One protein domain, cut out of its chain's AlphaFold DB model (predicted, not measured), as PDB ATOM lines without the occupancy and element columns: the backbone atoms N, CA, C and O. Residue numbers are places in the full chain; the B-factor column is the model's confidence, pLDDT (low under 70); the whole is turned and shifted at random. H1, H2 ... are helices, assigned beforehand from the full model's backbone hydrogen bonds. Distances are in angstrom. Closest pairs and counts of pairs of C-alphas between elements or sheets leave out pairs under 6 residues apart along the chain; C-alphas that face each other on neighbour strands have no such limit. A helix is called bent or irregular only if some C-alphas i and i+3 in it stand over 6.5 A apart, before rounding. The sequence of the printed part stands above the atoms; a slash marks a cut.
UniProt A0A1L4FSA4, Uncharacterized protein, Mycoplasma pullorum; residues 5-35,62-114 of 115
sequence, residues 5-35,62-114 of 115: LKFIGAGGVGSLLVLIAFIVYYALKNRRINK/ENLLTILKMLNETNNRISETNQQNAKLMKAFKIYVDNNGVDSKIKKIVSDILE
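Overview. This is residues 5 to 35 and 62 to 114 of the 115 residues of an uncharacterized protein of Mycoplasma pullorum (UniProt A0A1L4FSA4). A lopsided helical hairpin, in which short H3 folds back along the last turns of long H2, is accompanied by a second long helix, H1, which stands free. The 84 printed residues, with named helices H1, H2, H3 in that order and no named strand, are all helix in class. The whole is extended, with a radius of gyration of the C-alphas of 20.7 A, and flat, spanning 71 by 39 by 15 A.

Along the chain. H1, residues 5 to 33, begins at C-alpha 5 (68.064, 23.258, 21.003) and is 44.1 A long. It is only just irregular: C-alphas 9 and 12 are 6.7 A apart. H2, residues 62 to 98, is 54.3 A long. H3, residues 103 to 113, is 15.2 A long and ends at C-alpha 113 (33.859, 25.292, 15.641).

Arrangement. H1 is apart from H2 and H3. H2, with residues 89 to 97 alone, touches H3; the closest C-alphas, of Val 96 and Lys 106, are 6.4 A apart. This hairpin has a shallow tilt of 13 degrees, opposite ways. Every O i to N i+4 pair is within hydrogen-bond range in H2 and H3, and 17 of 25 in H1.

Size, cuts and confidence. The C-alphas farthest apart, of Leu 5 and Glu 62, are 70.7 A apart. Residues 36 to 61 are not printed; C-alphas 35 and 62 are 36.5 A apart across the cut. The link from H2 to H3 is tight. The model's pLDDT is under 70 at residues 5 to 14, 30 to 35 and 62 to 64.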
ATOM      1  N   LEU A   5      69.528  23.347  21.086       51.56
ATOM      2  CA  LEU A   5      68.064  23.258  21.003       51.56
ATOM      3  C   LEU A   5      67.367  23.581  22.340       51.56
ATOM      4  O   LEU A   5      66.227  24.037  22.342       51.56
ATOM      5  N   LYS A   6      68.061  23.417  23.477       50.25
ATOM      6  CA  LYS A   6      67.545  23.828  24.796       50.25
ATOM      7  C   LYS A   6      67.644  25.341  25.023       50.25
ATOM      8  O   LYS A   6      66.895  25.875  25.833       50.25
ATOM      9  N   PHE A   7      68.510  26.040  24.286       48.53
ATOM     10  CA  PHE A   7      68.720  27.483  24.442       48.53
ATOM     11  C   PHE A   7      67.737  28.328  23.610       48.53
ATOM     12  O   PHE A   7      67.347  29.420  24.020       48.53
ATOM     13  N   ILE A   8      67.246  27.798  22.484       51.50
ATOM     14  CA  ILE A   8      66.250  28.476  21.632       51.50
ATOM     15  C   ILE A   8      64.867  28.551  22.318       51.50
ATOM     16  O   ILE A   8      64.115  29.498  22.094       51.50
ATOM     17  N   GLY A   9      64.561  27.622  23.233       49.41
ATOM     18  CA  GLY A   9      63.319  27.624  24.018       49.41
ATOM     19  C   GLY A   9      63.235  28.697  25.114       49.41
ATOM     20  O   GLY A   9      62.142  28.968  25.604       49.41
ATOM     21  N   ALA A  10      64.352  29.333  25.487       53.41
ATOM     22  CA  ALA A  10      64.395  30.274  26.610       53.41
ATOM     23  C   ALA A  10      64.291  31.758  26.195       53.41
ATOM     24  O   ALA A  10      63.802  32.574  26.974       53.41
ATOM     25  N   GLY A  11      64.706  32.129  24.977       55.53
ATOM     26  CA  GLY A  11      64.802  33.544  24.569       55.53
ATOM     27  C   GLY A  11      63.558  34.124  23.879       55.53
ATOM     28  O   GLY A  11      63.164  35.264  24.138       55.53
ATOM     29  N   GLY A  12      62.915  33.351  22.998       61.16
ATOM     30  CA  GLY A  12      61.805  33.847  22.168       61.16
ATOM     31  C   GLY A  12      60.429  33.716  22.822       61.16
ATOM     32  O   GLY A  12      59.600  34.618  22.739       61.16
ATOM     33  N   VAL A  13      60.189  32.607  23.523       69.31
ATOM     34  CA  VAL A  13      58.880  32.338  24.144       69.31
ATOM     35  C   VAL A  13      58.680  33.203  25.392       69.31
ATOM     36  O   VAL A  13      57.588  33.717  25.623       69.31
ATOM     37  N   GLY A  14      59.750  33.439  26.162       69.88
ATOM     38  CA  GLY A  14      59.709  34.300  27.344       69.88
ATOM     39  C   GLY A  14      59.389  35.758  27.006       69.88
ATOM     40  O   GLY A  14      58.538  36.368  27.652       69.88
ATOM     41  N   SER A  15      60.005  36.306  25.954       77.62
ATOM     42  CA  SER A  15      59.740  37.683  25.516       77.62
ATOM     43  C   SER A  15      58.321  37.856  24.960       77.62
ATOM     44  O   SER A  15      57.678  38.869  25.240       77.62
ATOM     45  N   LEU A  16      57.779  36.841  24.275       80.00
ATOM     46  CA  LEU A  16      56.390  36.838  23.812       80.00
ATOM     47  C   LEU A  16      55.386  36.836  24.978       80.00
ATOM     48  O   LEU A  16      54.415  37.591  24.953       80.00
ATOM     49  N   LEU A  17      55.629  36.040  26.026       81.69
ATOM     50  CA  LEU A  17      54.773  36.010  27.219       81.69
ATOM     51  C   LEU A  17      54.776  37.349  27.968       81.69
ATOM     52  O   LEU A  17      53.719  37.813  28.398       81.69
ATOM     53  N   VAL A  18      55.936  38.005  28.072       83.75
ATOM     54  CA  VAL A  18      56.051  39.343  28.675       83.75
ATOM     55  C   VAL A  18      55.310  40.389  27.838       83.75
ATOM     56  O   VAL A  18      54.596  41.220  28.398       83.75
ATOM     57  N   LEU A  19      55.405  40.323  26.506       85.94
ATOM     58  CA  LEU A  19      54.684  41.224  25.603       85.94
ATOM     59  C   LEU A  19      53.162  41.067  25.746       85.94
ATOM     60  O   LEU A  19      52.447  42.059  25.883       85.94
ATOM     61  N   ILE A  20      52.666  39.825  25.775       86.62
ATOM     62  CA  ILE A  20      51.241  39.527  25.969       86.62
ATOM     63  C   ILE A  20      50.770  40.041  27.334       86.62
ATOM     64  O   ILE A  20      49.748  40.727  27.412       86.62
ATOM     65  N   ALA A  21      51.528  39.781  28.404       85.50
ATOM     66  CA  ALA A  21      51.208  40.278  29.740       85.50
ATOM     67  C   ALA A  21      51.161  41.815  29.789       85.50
ATOM     68  O   ALA A  21      50.265  42.387  30.416       85.50
ATOM     69  N   PHE A  22      52.069  42.493  29.083       89.44
ATOM     70  CA  PHE A  22      52.111  43.951  29.003       89.44
ATOM     71  C   PHE A  22      50.908  44.534  28.247       89.44
ATOM     72  O   PHE A  22      50.298  45.495  28.716       89.44
ATOM     73  N   ILE A  23      50.510  43.923  27.124       88.38
ATOM     74  CA  ILE A  23      49.316  44.316  26.356       88.38
ATOM     75  C   ILE A  23      48.050  44.151  27.207       88.38
ATOM     76  O   ILE A  23      47.230  45.069  27.282       88.38
ATOM     77  N   VAL A  24      47.902  43.012  27.893       86.50
ATOM     78  CA  VAL A  24      46.758  42.741  28.780       86.50
ATOM     79  C   VAL A  24      46.724  43.733  29.944       86.50
ATOM     80  O   VAL A  24      45.671  44.304  30.234       86.50
ATOM     81  N   TYR A  25      47.867  43.995  30.579       87.75
ATOM     82  CA  TYR A  25      47.976  44.983  31.650       87.75
ATOM     83  C   TYR A  25      47.594  46.388  31.174       87.75
ATOM     84  O   TYR A  25      46.795  47.058  31.831       87.75
ATOM     85  N   TYR A  26      48.096  46.827  30.018       82.44
ATOM     86  CA  TYR A  26      47.779  48.140  29.454       82.44
ATOM     87  C   TYR A  26      46.288  48.265  29.100       82.44
ATOM     88  O   TYR A  26      45.640  49.250  29.459       82.44
ATOM     89  N   ALA A  27      45.701  47.233  28.487       79.56
ATOM     90  CA  ALA A  27      44.276  47.193  28.166       79.56
ATOM     91  C   ALA A  27      43.388  47.228  29.425       79.56
ATOM     92  O   ALA A  27      42.383  47.944  29.464       79.56
ATOM     93  N   LEU A  28      43.759  46.498  30.482       74.38
ATOM     94  CA  LEU A  28      43.039  46.511  31.759       74.38
ATOM     95  C   LEU A  28      43.212  47.837  32.511       74.38
ATOM     96  O   LEU A  28      42.248  48.334  33.098       74.38
ATOM     97  N   LYS A  29      44.405  48.440  32.466       73.06
ATOM     98  CA  LYS A  29      44.680  49.750  33.069       73.06
ATOM     99  C   LYS A  29      43.862  50.851  32.391       73.06
ATOM    100  O   LYS A  29      43.207  51.619  33.094       73.06
ATOM    101  N   ASN A  30      43.778  50.857  31.059       62.19
ATOM    102  CA  ASN A  30      42.930  51.804  30.321       62.19
ATOM    103  C   ASN A  30      41.428  51.606  30.601       62.19
ATOM    104  O   ASN A  30      40.665  52.570  30.569       62.19
ATOM    105  N   ARG A  31      40.986  50.392  30.959       56.78
ATOM    106  CA  ARG A  31      39.595  50.141  31.381       56.78
ATOM    107  C   ARG A  31      39.274  50.616  32.801       56.78
ATOM    108  O   ARG A  31      38.106  50.867  33.086       56.78
ATOM    109  N   ARG A  32      40.261  50.750  33.699       53.50
ATOM    110  CA  ARG A  32      40.025  51.245  35.073       53.50
ATOM    111  C   ARG A  32      39.866  52.765  35.151       53.50
ATOM    112  O   ARG A  32      39.144  53.231  36.023       53.50
ATOM    113  N   ILE A  33      40.467  53.521  34.231       52.59
ATOM    114  CA  ILE A  33      40.383  54.995  34.226       52.59
ATOM    115  C   ILE A  33      39.028  55.493  33.681       52.59
ATOM    116  O   ILE A  33      38.591  56.583  34.025       52.59
ATOM    117  N   ASN A  34      38.287  54.664  32.933       50.97
ATOM    118  CA  ASN A  34      36.963  55.016  32.395       50.97
ATOM    119  C   ASN A  34      35.770  54.584  33.273       50.97
ATOM    120  O   ASN A  34      34.625  54.621  32.824       50.97
ATOM    121  N   LYS A  35      36.003  54.190  34.531       50.28
ATOM    122  CA  LYS A  35      34.937  53.816  35.478       50.28
ATOM    123  C   LYS A  35      34.590  54.926  36.473       50.28
ATOM    124  O   LYS A  35      34.430  54.645  37.648       50.28
ATOM    125  N   GLU A  62       6.058  58.131  11.582       55.06
ATOM    126  CA  GLU A  62       7.455  58.472  11.860       55.06
ATOM    127  C   GLU A  62       8.078  57.616  12.976       55.06
ATOM    128  O   GLU A  62       9.253  57.238  12.886       55.06
ATOM    129  N   ASN A  63       7.293  57.214  13.982       65.94
ATOM    130  CA  ASN A  63       7.764  56.334  15.054       65.94
ATOM    131  C   ASN A  63       8.018  54.915  14.526       65.94
ATOM    132  O   ASN A  63       9.034  54.302  14.853       65.94
ATOM    133  N   LEU A  64       7.157  54.424  13.628       69.31
ATOM    134  CA  LEU A  64       7.356  53.138  12.952       69.31
ATOM    135  C   LEU A  64       8.586  53.156  12.037       69.31
ATOM    136  O   LEU A  64       9.378  52.212  12.055       69.31
ATOM    137  N   LEU A  65       8.792  54.236  11.278       71.31
ATOM    138  CA  LEU A  65       9.966  54.376  10.418       71.31
ATOM    139  C   LEU A  65      11.270  54.396  11.231       71.31
ATOM    140  O   LEU A  65      12.265  53.791  10.830       71.31
ATOM    141  N   THR A  66      11.260  55.061  12.385       74.81
ATOM    142  CA  THR A  66      12.414  55.122  13.289       74.81
ATOM    143  C   THR A  66      12.724  53.748  13.885       74.81
ATOM    144  O   THR A  66      13.882  53.331  13.888       74.81
ATOM    145  N   ILE A  67      11.699  52.995  14.298       77.25
ATOM    146  CA  ILE A  67      11.857  51.617  14.788       77.25
ATOM    147  C   ILE A  67      12.443  50.709  13.701       77.25
ATOM    148  O   ILE A  67      13.397  49.982  13.970       77.25
ATOM    149  N   LEU A  68      11.943  50.788  12.464       80.38
ATOM    150  CA  LEU A  68      12.466  49.993  11.346       80.38
ATOM    151  C   LEU A  68      13.929  50.328  11.022       80.38
ATOM    152  O   LEU A  68      14.722  49.419  10.773       80.38
ATOM    153  N   LYS A  69      14.315  51.611  11.073       80.12
ATOM    154  CA  LYS A  69      15.716  52.029  10.898       80.12
ATOM    155  C   LYS A  69      16.622  51.450  11.984       80.12
ATOM    156  O   LYS A  69      17.653  50.869  11.651       80.12
ATOM    157  N   MET A  70      16.216  51.539  13.253       80.50
ATOM    158  CA  MET A  70      16.976  50.969  14.375       80.50
ATOM    159  C   MET A  70      17.101  49.444  14.272       80.50
ATOM    160  O   MET A  70      18.160  48.888  14.572       80.50
ATOM    161  N   LEU A  71      16.048  48.759  13.813       79.69
ATOM    162  CA  LEU A  71      16.074  47.315  13.591       79.69
ATOM    163  C   LEU A  71      17.084  46.937  12.503       79.69
ATOM    164  O   LEU A  71      17.881  46.018  12.689       79.69
ATOM    165  N   ASN A  72      17.082  47.671  11.387       83.12
ATOM    166  CA  ASN A  72      17.986  47.419  10.269       83.12
ATOM    167  C   ASN A  72      19.451  47.681  10.651       83.12
ATOM    168  O   ASN A  72      20.332  46.877  10.355       83.12
ATOM    169  N   GLU A  73      19.716  48.770  11.373       88.12
ATOM    170  CA  GLU A  73      21.056  49.077  11.876       88.12
ATOM    171  C   GLU A  73      21.547  48.009  12.863       88.12
ATOM    172  O   GLU A  73      22.685  47.546  12.779       88.12
ATOM    173  N   THR A  74      20.666  47.544  13.752       83.88
ATOM    174  CA  THR A  74      20.976  46.448  14.677       83.88
ATOM    175  C   THR A  74      21.281  45.156  13.922       83.88
ATOM    176  O   THR A  74      22.261  44.483  14.234       83.88
ATOM    177  N   ASN A  75      20.500  44.833  12.890       87.62
ATOM    178  CA  ASN A  75      20.721  43.652  12.061       87.62
ATOM    179  C   ASN A  75      22.073  43.703  11.329       87.62
ATOM    180  O   ASN A  75      22.813  42.720  11.319       87.62
ATOM    181  N   ASN A  76      22.446  44.868  10.794       88.12
ATOM    182  CA  ASN A  76      23.752  45.068  10.163       88.12
ATOM    183  C   ASN A  76      24.897  44.869  11.165       88.12
ATOM    184  O   ASN A  76      25.840  44.133  10.884       88.12
ATOM    185  N   ARG A  77      24.780  45.432  12.373       88.44
ATOM    186  CA  ARG A  77      25.780  45.252  13.439       88.44
ATOM    187  C   ARG A  77      25.906  43.798  13.894       88.44
ATOM    188  O   ARG A  77      27.015  43.338  14.174       88.44
ATOM    189  N   ILE A  78      24.795  43.062  13.959       88.38
ATOM    190  CA  ILE A  78      24.798  41.620  14.246       88.38
ATOM    191  C   ILE A  78      25.536  40.869  13.131       88.38
ATOM    192  O   ILE A  78      26.401  40.046  13.423       88.38
ATOM    193  N   SER A  79      25.254  41.189  11.867       90.56
ATOM    194  CA  SER A  79      25.926  40.585  10.711       90.56
ATOM    195  C   SER A  79      27.443  40.812  10.739       90.56
ATOM    196  O   SER A  79      28.218  39.859  10.634       90.56
ATOM    197  N   GLU A  80      27.886  42.048  10.978       91.75
ATOM    198  CA  GLU A  80      29.310  42.384  11.107       91.75
ATOM    199  C   GLU A  80      29.975  41.637  12.268       91.75
ATOM    200  O   GLU A  80      31.068  41.085  12.117       91.75
ATOM    201  N   THR A  81      29.298  41.560  13.416       84.62
ATOM    202  CA  THR A  81      29.793  40.834  14.595       84.62
ATOM    203  C   THR A  81      29.944  39.344  14.294       84.62
ATOM    204  O   THR A  81      30.970  38.747  14.619       84.62
ATOM    205  N   ASN A  82      28.970  38.742  13.610       85.88
ATOM    206  CA  ASN A  82      29.034  37.341  13.202       85.88
ATOM    207  C   ASN A  82      30.206  37.084  12.242       85.88
ATOM    208  O   ASN A  82      30.927  36.097  12.400       85.88
ATOM    209  N   GLN A  83      30.467  37.995  11.299       87.19
ATOM    210  CA  GLN A  83      31.635  37.896  10.417       87.19
ATOM    211  C   GLN A  83      32.960  37.997  11.182       87.19
ATOM    212  O   GLN A  83      33.907  37.263  10.884       87.19
ATOM    213  N   GLN A  84      33.054  38.895  12.166       89.38
ATOM    214  CA  GLN A  84      34.245  39.025  13.008       89.38
ATOM    215  C   GLN A  84      34.467  37.778  13.872       89.38
ATOM    216  O   GLN A  84      35.591  37.278  13.932       89.38
ATOM    217  N   ASN A  85      33.404  37.221  14.457       83.88
ATOM    218  CA  ASN A  85      33.467  35.973  15.216       83.88
ATOM    219  C   ASN A  85      33.935  34.805  14.341       83.88
ATOM    220  O   ASN A  85      34.838  34.076  14.741       83.88
ATOM    221  N   ALA A  86      33.429  34.681  13.109       85.06
ATOM    222  CA  ALA A  86      33.886  33.651  12.176       85.06
ATOM    223  C   ALA A  86      35.385  33.781  11.841       85.06
ATOM    224  O   ALA A  86      36.108  32.783  11.775       85.06
ATOM    225  N   LYS A  87      35.890  35.011  11.660       87.81
ATOM    226  CA  LYS A  87      37.331  35.261  11.465       87.81
ATOM    227  C   LYS A  87      38.142  34.871  12.703       87.81
ATOM    228  O   LYS A  87      39.190  34.243  12.561       87.81
ATOM    229  N   LEU A  88      37.654  35.206  13.897       87.50
ATOM    230  CA  LEU A  88      38.306  34.869  15.161       87.50
ATOM    231  C   LEU A  88      38.370  33.351  15.380       87.50
ATOM    232  O   LEU A  88      39.429  32.836  15.725       87.50
ATOM    233  N   MET A  89      37.278  32.634  15.109       86.31
ATOM    234  CA  MET A  89      37.211  31.170  15.174       86.31
ATOM    235  C   MET A  89      38.254  30.521  14.255       86.31
ATOM    236  O   MET A  89      38.998  29.641  14.684       86.31
ATOM    237  N   LYS A  90      38.390  31.012  13.016       87.19
ATOM    238  CA  LYS A  90      39.424  30.539  12.082       87.19
ATOM    239  C   LYS A  90      40.839  30.817  12.586       87.19
ATOM    240  O   LYS A  90      41.685  29.930  12.531       87.19
ATOM    241  N   ALA A  91      41.103  32.022  13.092       85.88
ATOM    242  CA  ALA A  91      42.409  32.367  13.652       85.88
ATOM    243  C   ALA A  91      42.758  31.486  14.863       85.88
ATOM    244  O   ALA A  91      43.890  31.018  14.986       85.88
ATOM    245  N   PHE A  92      41.773  31.204  15.718       86.50
ATOM    246  CA  PHE A  92      41.927  30.307  16.857       86.50
ATOM    247  C   PHE A  92      42.228  28.870  16.417       86.50
ATOM    248  O   PHE A  92      43.167  28.265  16.933       86.50
ATOM    249  N   LYS A  93      41.517  28.354  15.406       85.88
ATOM    250  CA  LYS A  93      41.808  27.042  14.812       85.88
ATOM    251  C   LYS A  93      43.241  26.969  14.282       85.88
ATOM    252  O   LYS A  93      43.970  26.047  14.631       85.88
ATOM    253  N   ILE A  94      43.681  27.971  13.514       87.00
ATOM    254  CA  ILE A  94      45.058  28.045  12.992       87.00
ATOM    255  C   ILE A  94      46.077  28.029  14.137       87.00
ATOM    256  O   ILE A  94      47.076  27.313  14.059       87.00
ATOM    257  N   TYR A  95      45.840  28.790  15.205       86.62
ATOM    258  CA  TYR A  95      46.716  28.791  16.373       86.62
ATOM    259  C   TYR A  95      46.803  27.395  17.006       86.62
ATOM    260  O   TYR A  95      47.903  26.878  17.206       86.62
ATOM    261  N   VAL A  96      45.664  26.754  17.264       86.50
ATOM    262  CA  VAL A  96      45.605  25.409  17.852       86.50
ATOM    263  C   VAL A  96      46.300  24.373  16.958       86.50
ATOM    264  O   VAL A  96      47.083  23.557  17.447       86.50
ATOM    265  N   ASP A  97      46.102  24.450  15.643       84.88
ATOM    266  CA  ASP A  97      46.703  23.526  14.680       84.88
ATOM    267  C   ASP A  97      48.240  23.635  14.642       84.88
ATOM    268  O   ASP A  97      48.923  22.610  14.543       84.88
ATOM    269  N   ASN A  98      48.796  24.841  14.805       86.38
ATOM    270  CA  ASN A  98      50.231  25.111  14.636       86.38
ATOM    271  C   ASN A  98      51.062  25.127  15.934       86.38
ATOM    272  O   ASN A  98      52.286  25.070  15.860       86.38
ATOM    273  N   ASN A  99      50.452  25.168  17.124       85.50
ATOM    274  CA  ASN A  99      51.186  25.313  18.398       85.50
ATOM    275  C   ASN A  99      51.486  23.988  19.125       85.50
ATOM    276  O   ASN A  99      51.569  23.954  20.349       85.50
ATOM    277  N   GLY A 100      51.640  22.877  18.397       78.62
ATOM    278  CA  GLY A 100      51.998  21.582  19.002       78.62
ATOM    279  C   GLY A 100      50.952  21.031  19.982       78.62
ATOM    280  O   GLY A 100      51.273  20.199  20.825       78.62
ATOM    281  N   VAL A 101      49.708  21.509  19.883       84.62
ATOM    282  CA  VAL A 101      48.589  21.094  20.732       84.62
ATOM    283  C   VAL A 101      48.254  19.618  20.485       84.62
ATOM    284  O   VAL A 101      48.301  19.147  19.347       84.62
ATOM    285  N   ASP A 102      47.902  18.895  21.552       89.19
ATOM    286  CA  ASP A 102      47.510  17.483  21.488       89.19
ATOM    287  C   ASP A 102      46.352  17.262  20.496       89.19
ATOM    288  O   ASP A 102      45.417  18.066  20.405       89.19
ATOM    289  N   SER A 103      46.401  16.156  19.750       84.94
ATOM    290  CA  SER A 103      45.418  15.837  18.710       84.94
ATOM    291  C   SER A 103      43.987  15.723  19.246       84.94
ATOM    292  O   SER A 103      43.045  16.045  18.522       84.94
ATOM    293  N   LYS A 104      43.801  15.349  20.519       86.88
ATOM    294  CA  LYS A 104      42.484  15.338  21.172       86.88
ATOM    295  C   LYS A 104      41.906  16.741  21.298       86.88
ATOM    296  O   LYS A 104      40.723  16.936  21.037       86.88
ATOM    297  N   ILE A 105      42.734  17.722  21.661       83.56
ATOM    298  CA  ILE A 105      42.293  19.115  21.789       83.56
ATOM    299  C   ILE A 105      42.019  19.714  20.411       83.56
ATOM    300  O   ILE A 105      41.011  20.394  20.246       83.56
ATOM    301  N   LYS A 106      42.836  19.397  19.400       85.75
ATOM    302  CA  LYS A 106      42.556  19.791  18.008       85.75
ATOM    303  C   LYS A 106      41.194  19.281  17.532       85.75
ATOM    304  O   LYS A 106      40.429  20.043  16.952       85.75
ATOM    305  N   LYS A 107      40.869  18.019  17.839       85.88
ATOM    306  CA  LYS A 107      39.575  17.417  17.502       85.88
ATOM    307  C   LYS A 107      38.411  18.123  18.201       85.88
ATOM    308  O   LYS A 107      37.474  18.523  17.528       85.88
ATOM    309  N   ILE A 108      38.514  18.361  19.512       85.69
ATOM    310  CA  ILE A 108      37.492  19.098  20.279       85.69
ATOM    311  C   ILE A 108      37.270  20.498  19.695       85.69
ATOM    312  O   ILE A 108      36.137  20.945  19.569       85.69
ATOM    313  N   VAL A 109      38.347  21.196  19.328       84.38
ATOM    314  CA  VAL A 109      38.247  22.527  18.725       84.38
ATOM    315  C   VAL A 109      37.592  22.468  17.341       84.38
ATOM    316  O   VAL A 109      36.748  23.311  17.072       84.38
ATOM    317  N   SER A 110      37.904  21.488  16.486       84.06
ATOM    318  CA  SER A 110      37.190  21.321  15.204       84.06
ATOM    319  C   SER A 110      35.703  21.042  15.425       84.06
ATOM    320  O   SER A 110      34.866  21.696  14.809       84.06
ATOM    321  N   ASP A 111      35.378  20.141  16.357       85.69
ATOM    322  CA  ASP A 111      33.997  19.747  16.650       85.69
ATOM    323  C   ASP A 111      33.173  20.937  17.185       85.69
ATOM    324  O   ASP A 111      32.026  21.118  16.791       85.69
ATOM    325  N   ILE A 112      33.757  21.786  18.045       83.50
ATOM    326  CA  ILE A 112      33.094  22.989  18.594       83.50
ATOM    327  C   ILE A 112      32.913  24.076  17.534       83.50
ATOM    328  O   ILE A 112      31.937  24.824  17.571       83.50
ATOM    329  N   LEU A 113      33.886  24.228  16.638       82.88
ATOM    330  CA  LEU A 113      33.859  25.292  15.641       82.88
ATOM    331  C   LEU A 113      33.055  24.918  14.386       82.88
ATOM    332  O   LEU A 113      32.919  25.782  13.522       82.88
ATOM    333  N   GLU A 114      32.553  23.680  14.287       70.94
ATOM    334  CA  GLU A 114      31.879  23.124  13.098       70.94
ATOM    335  C   GLU A 114      32.674  23.379  11.792       70.94
ATOM    336  O   GLU A 114      32.106  23.595  10.719       70.94
TER     337      GLU A 114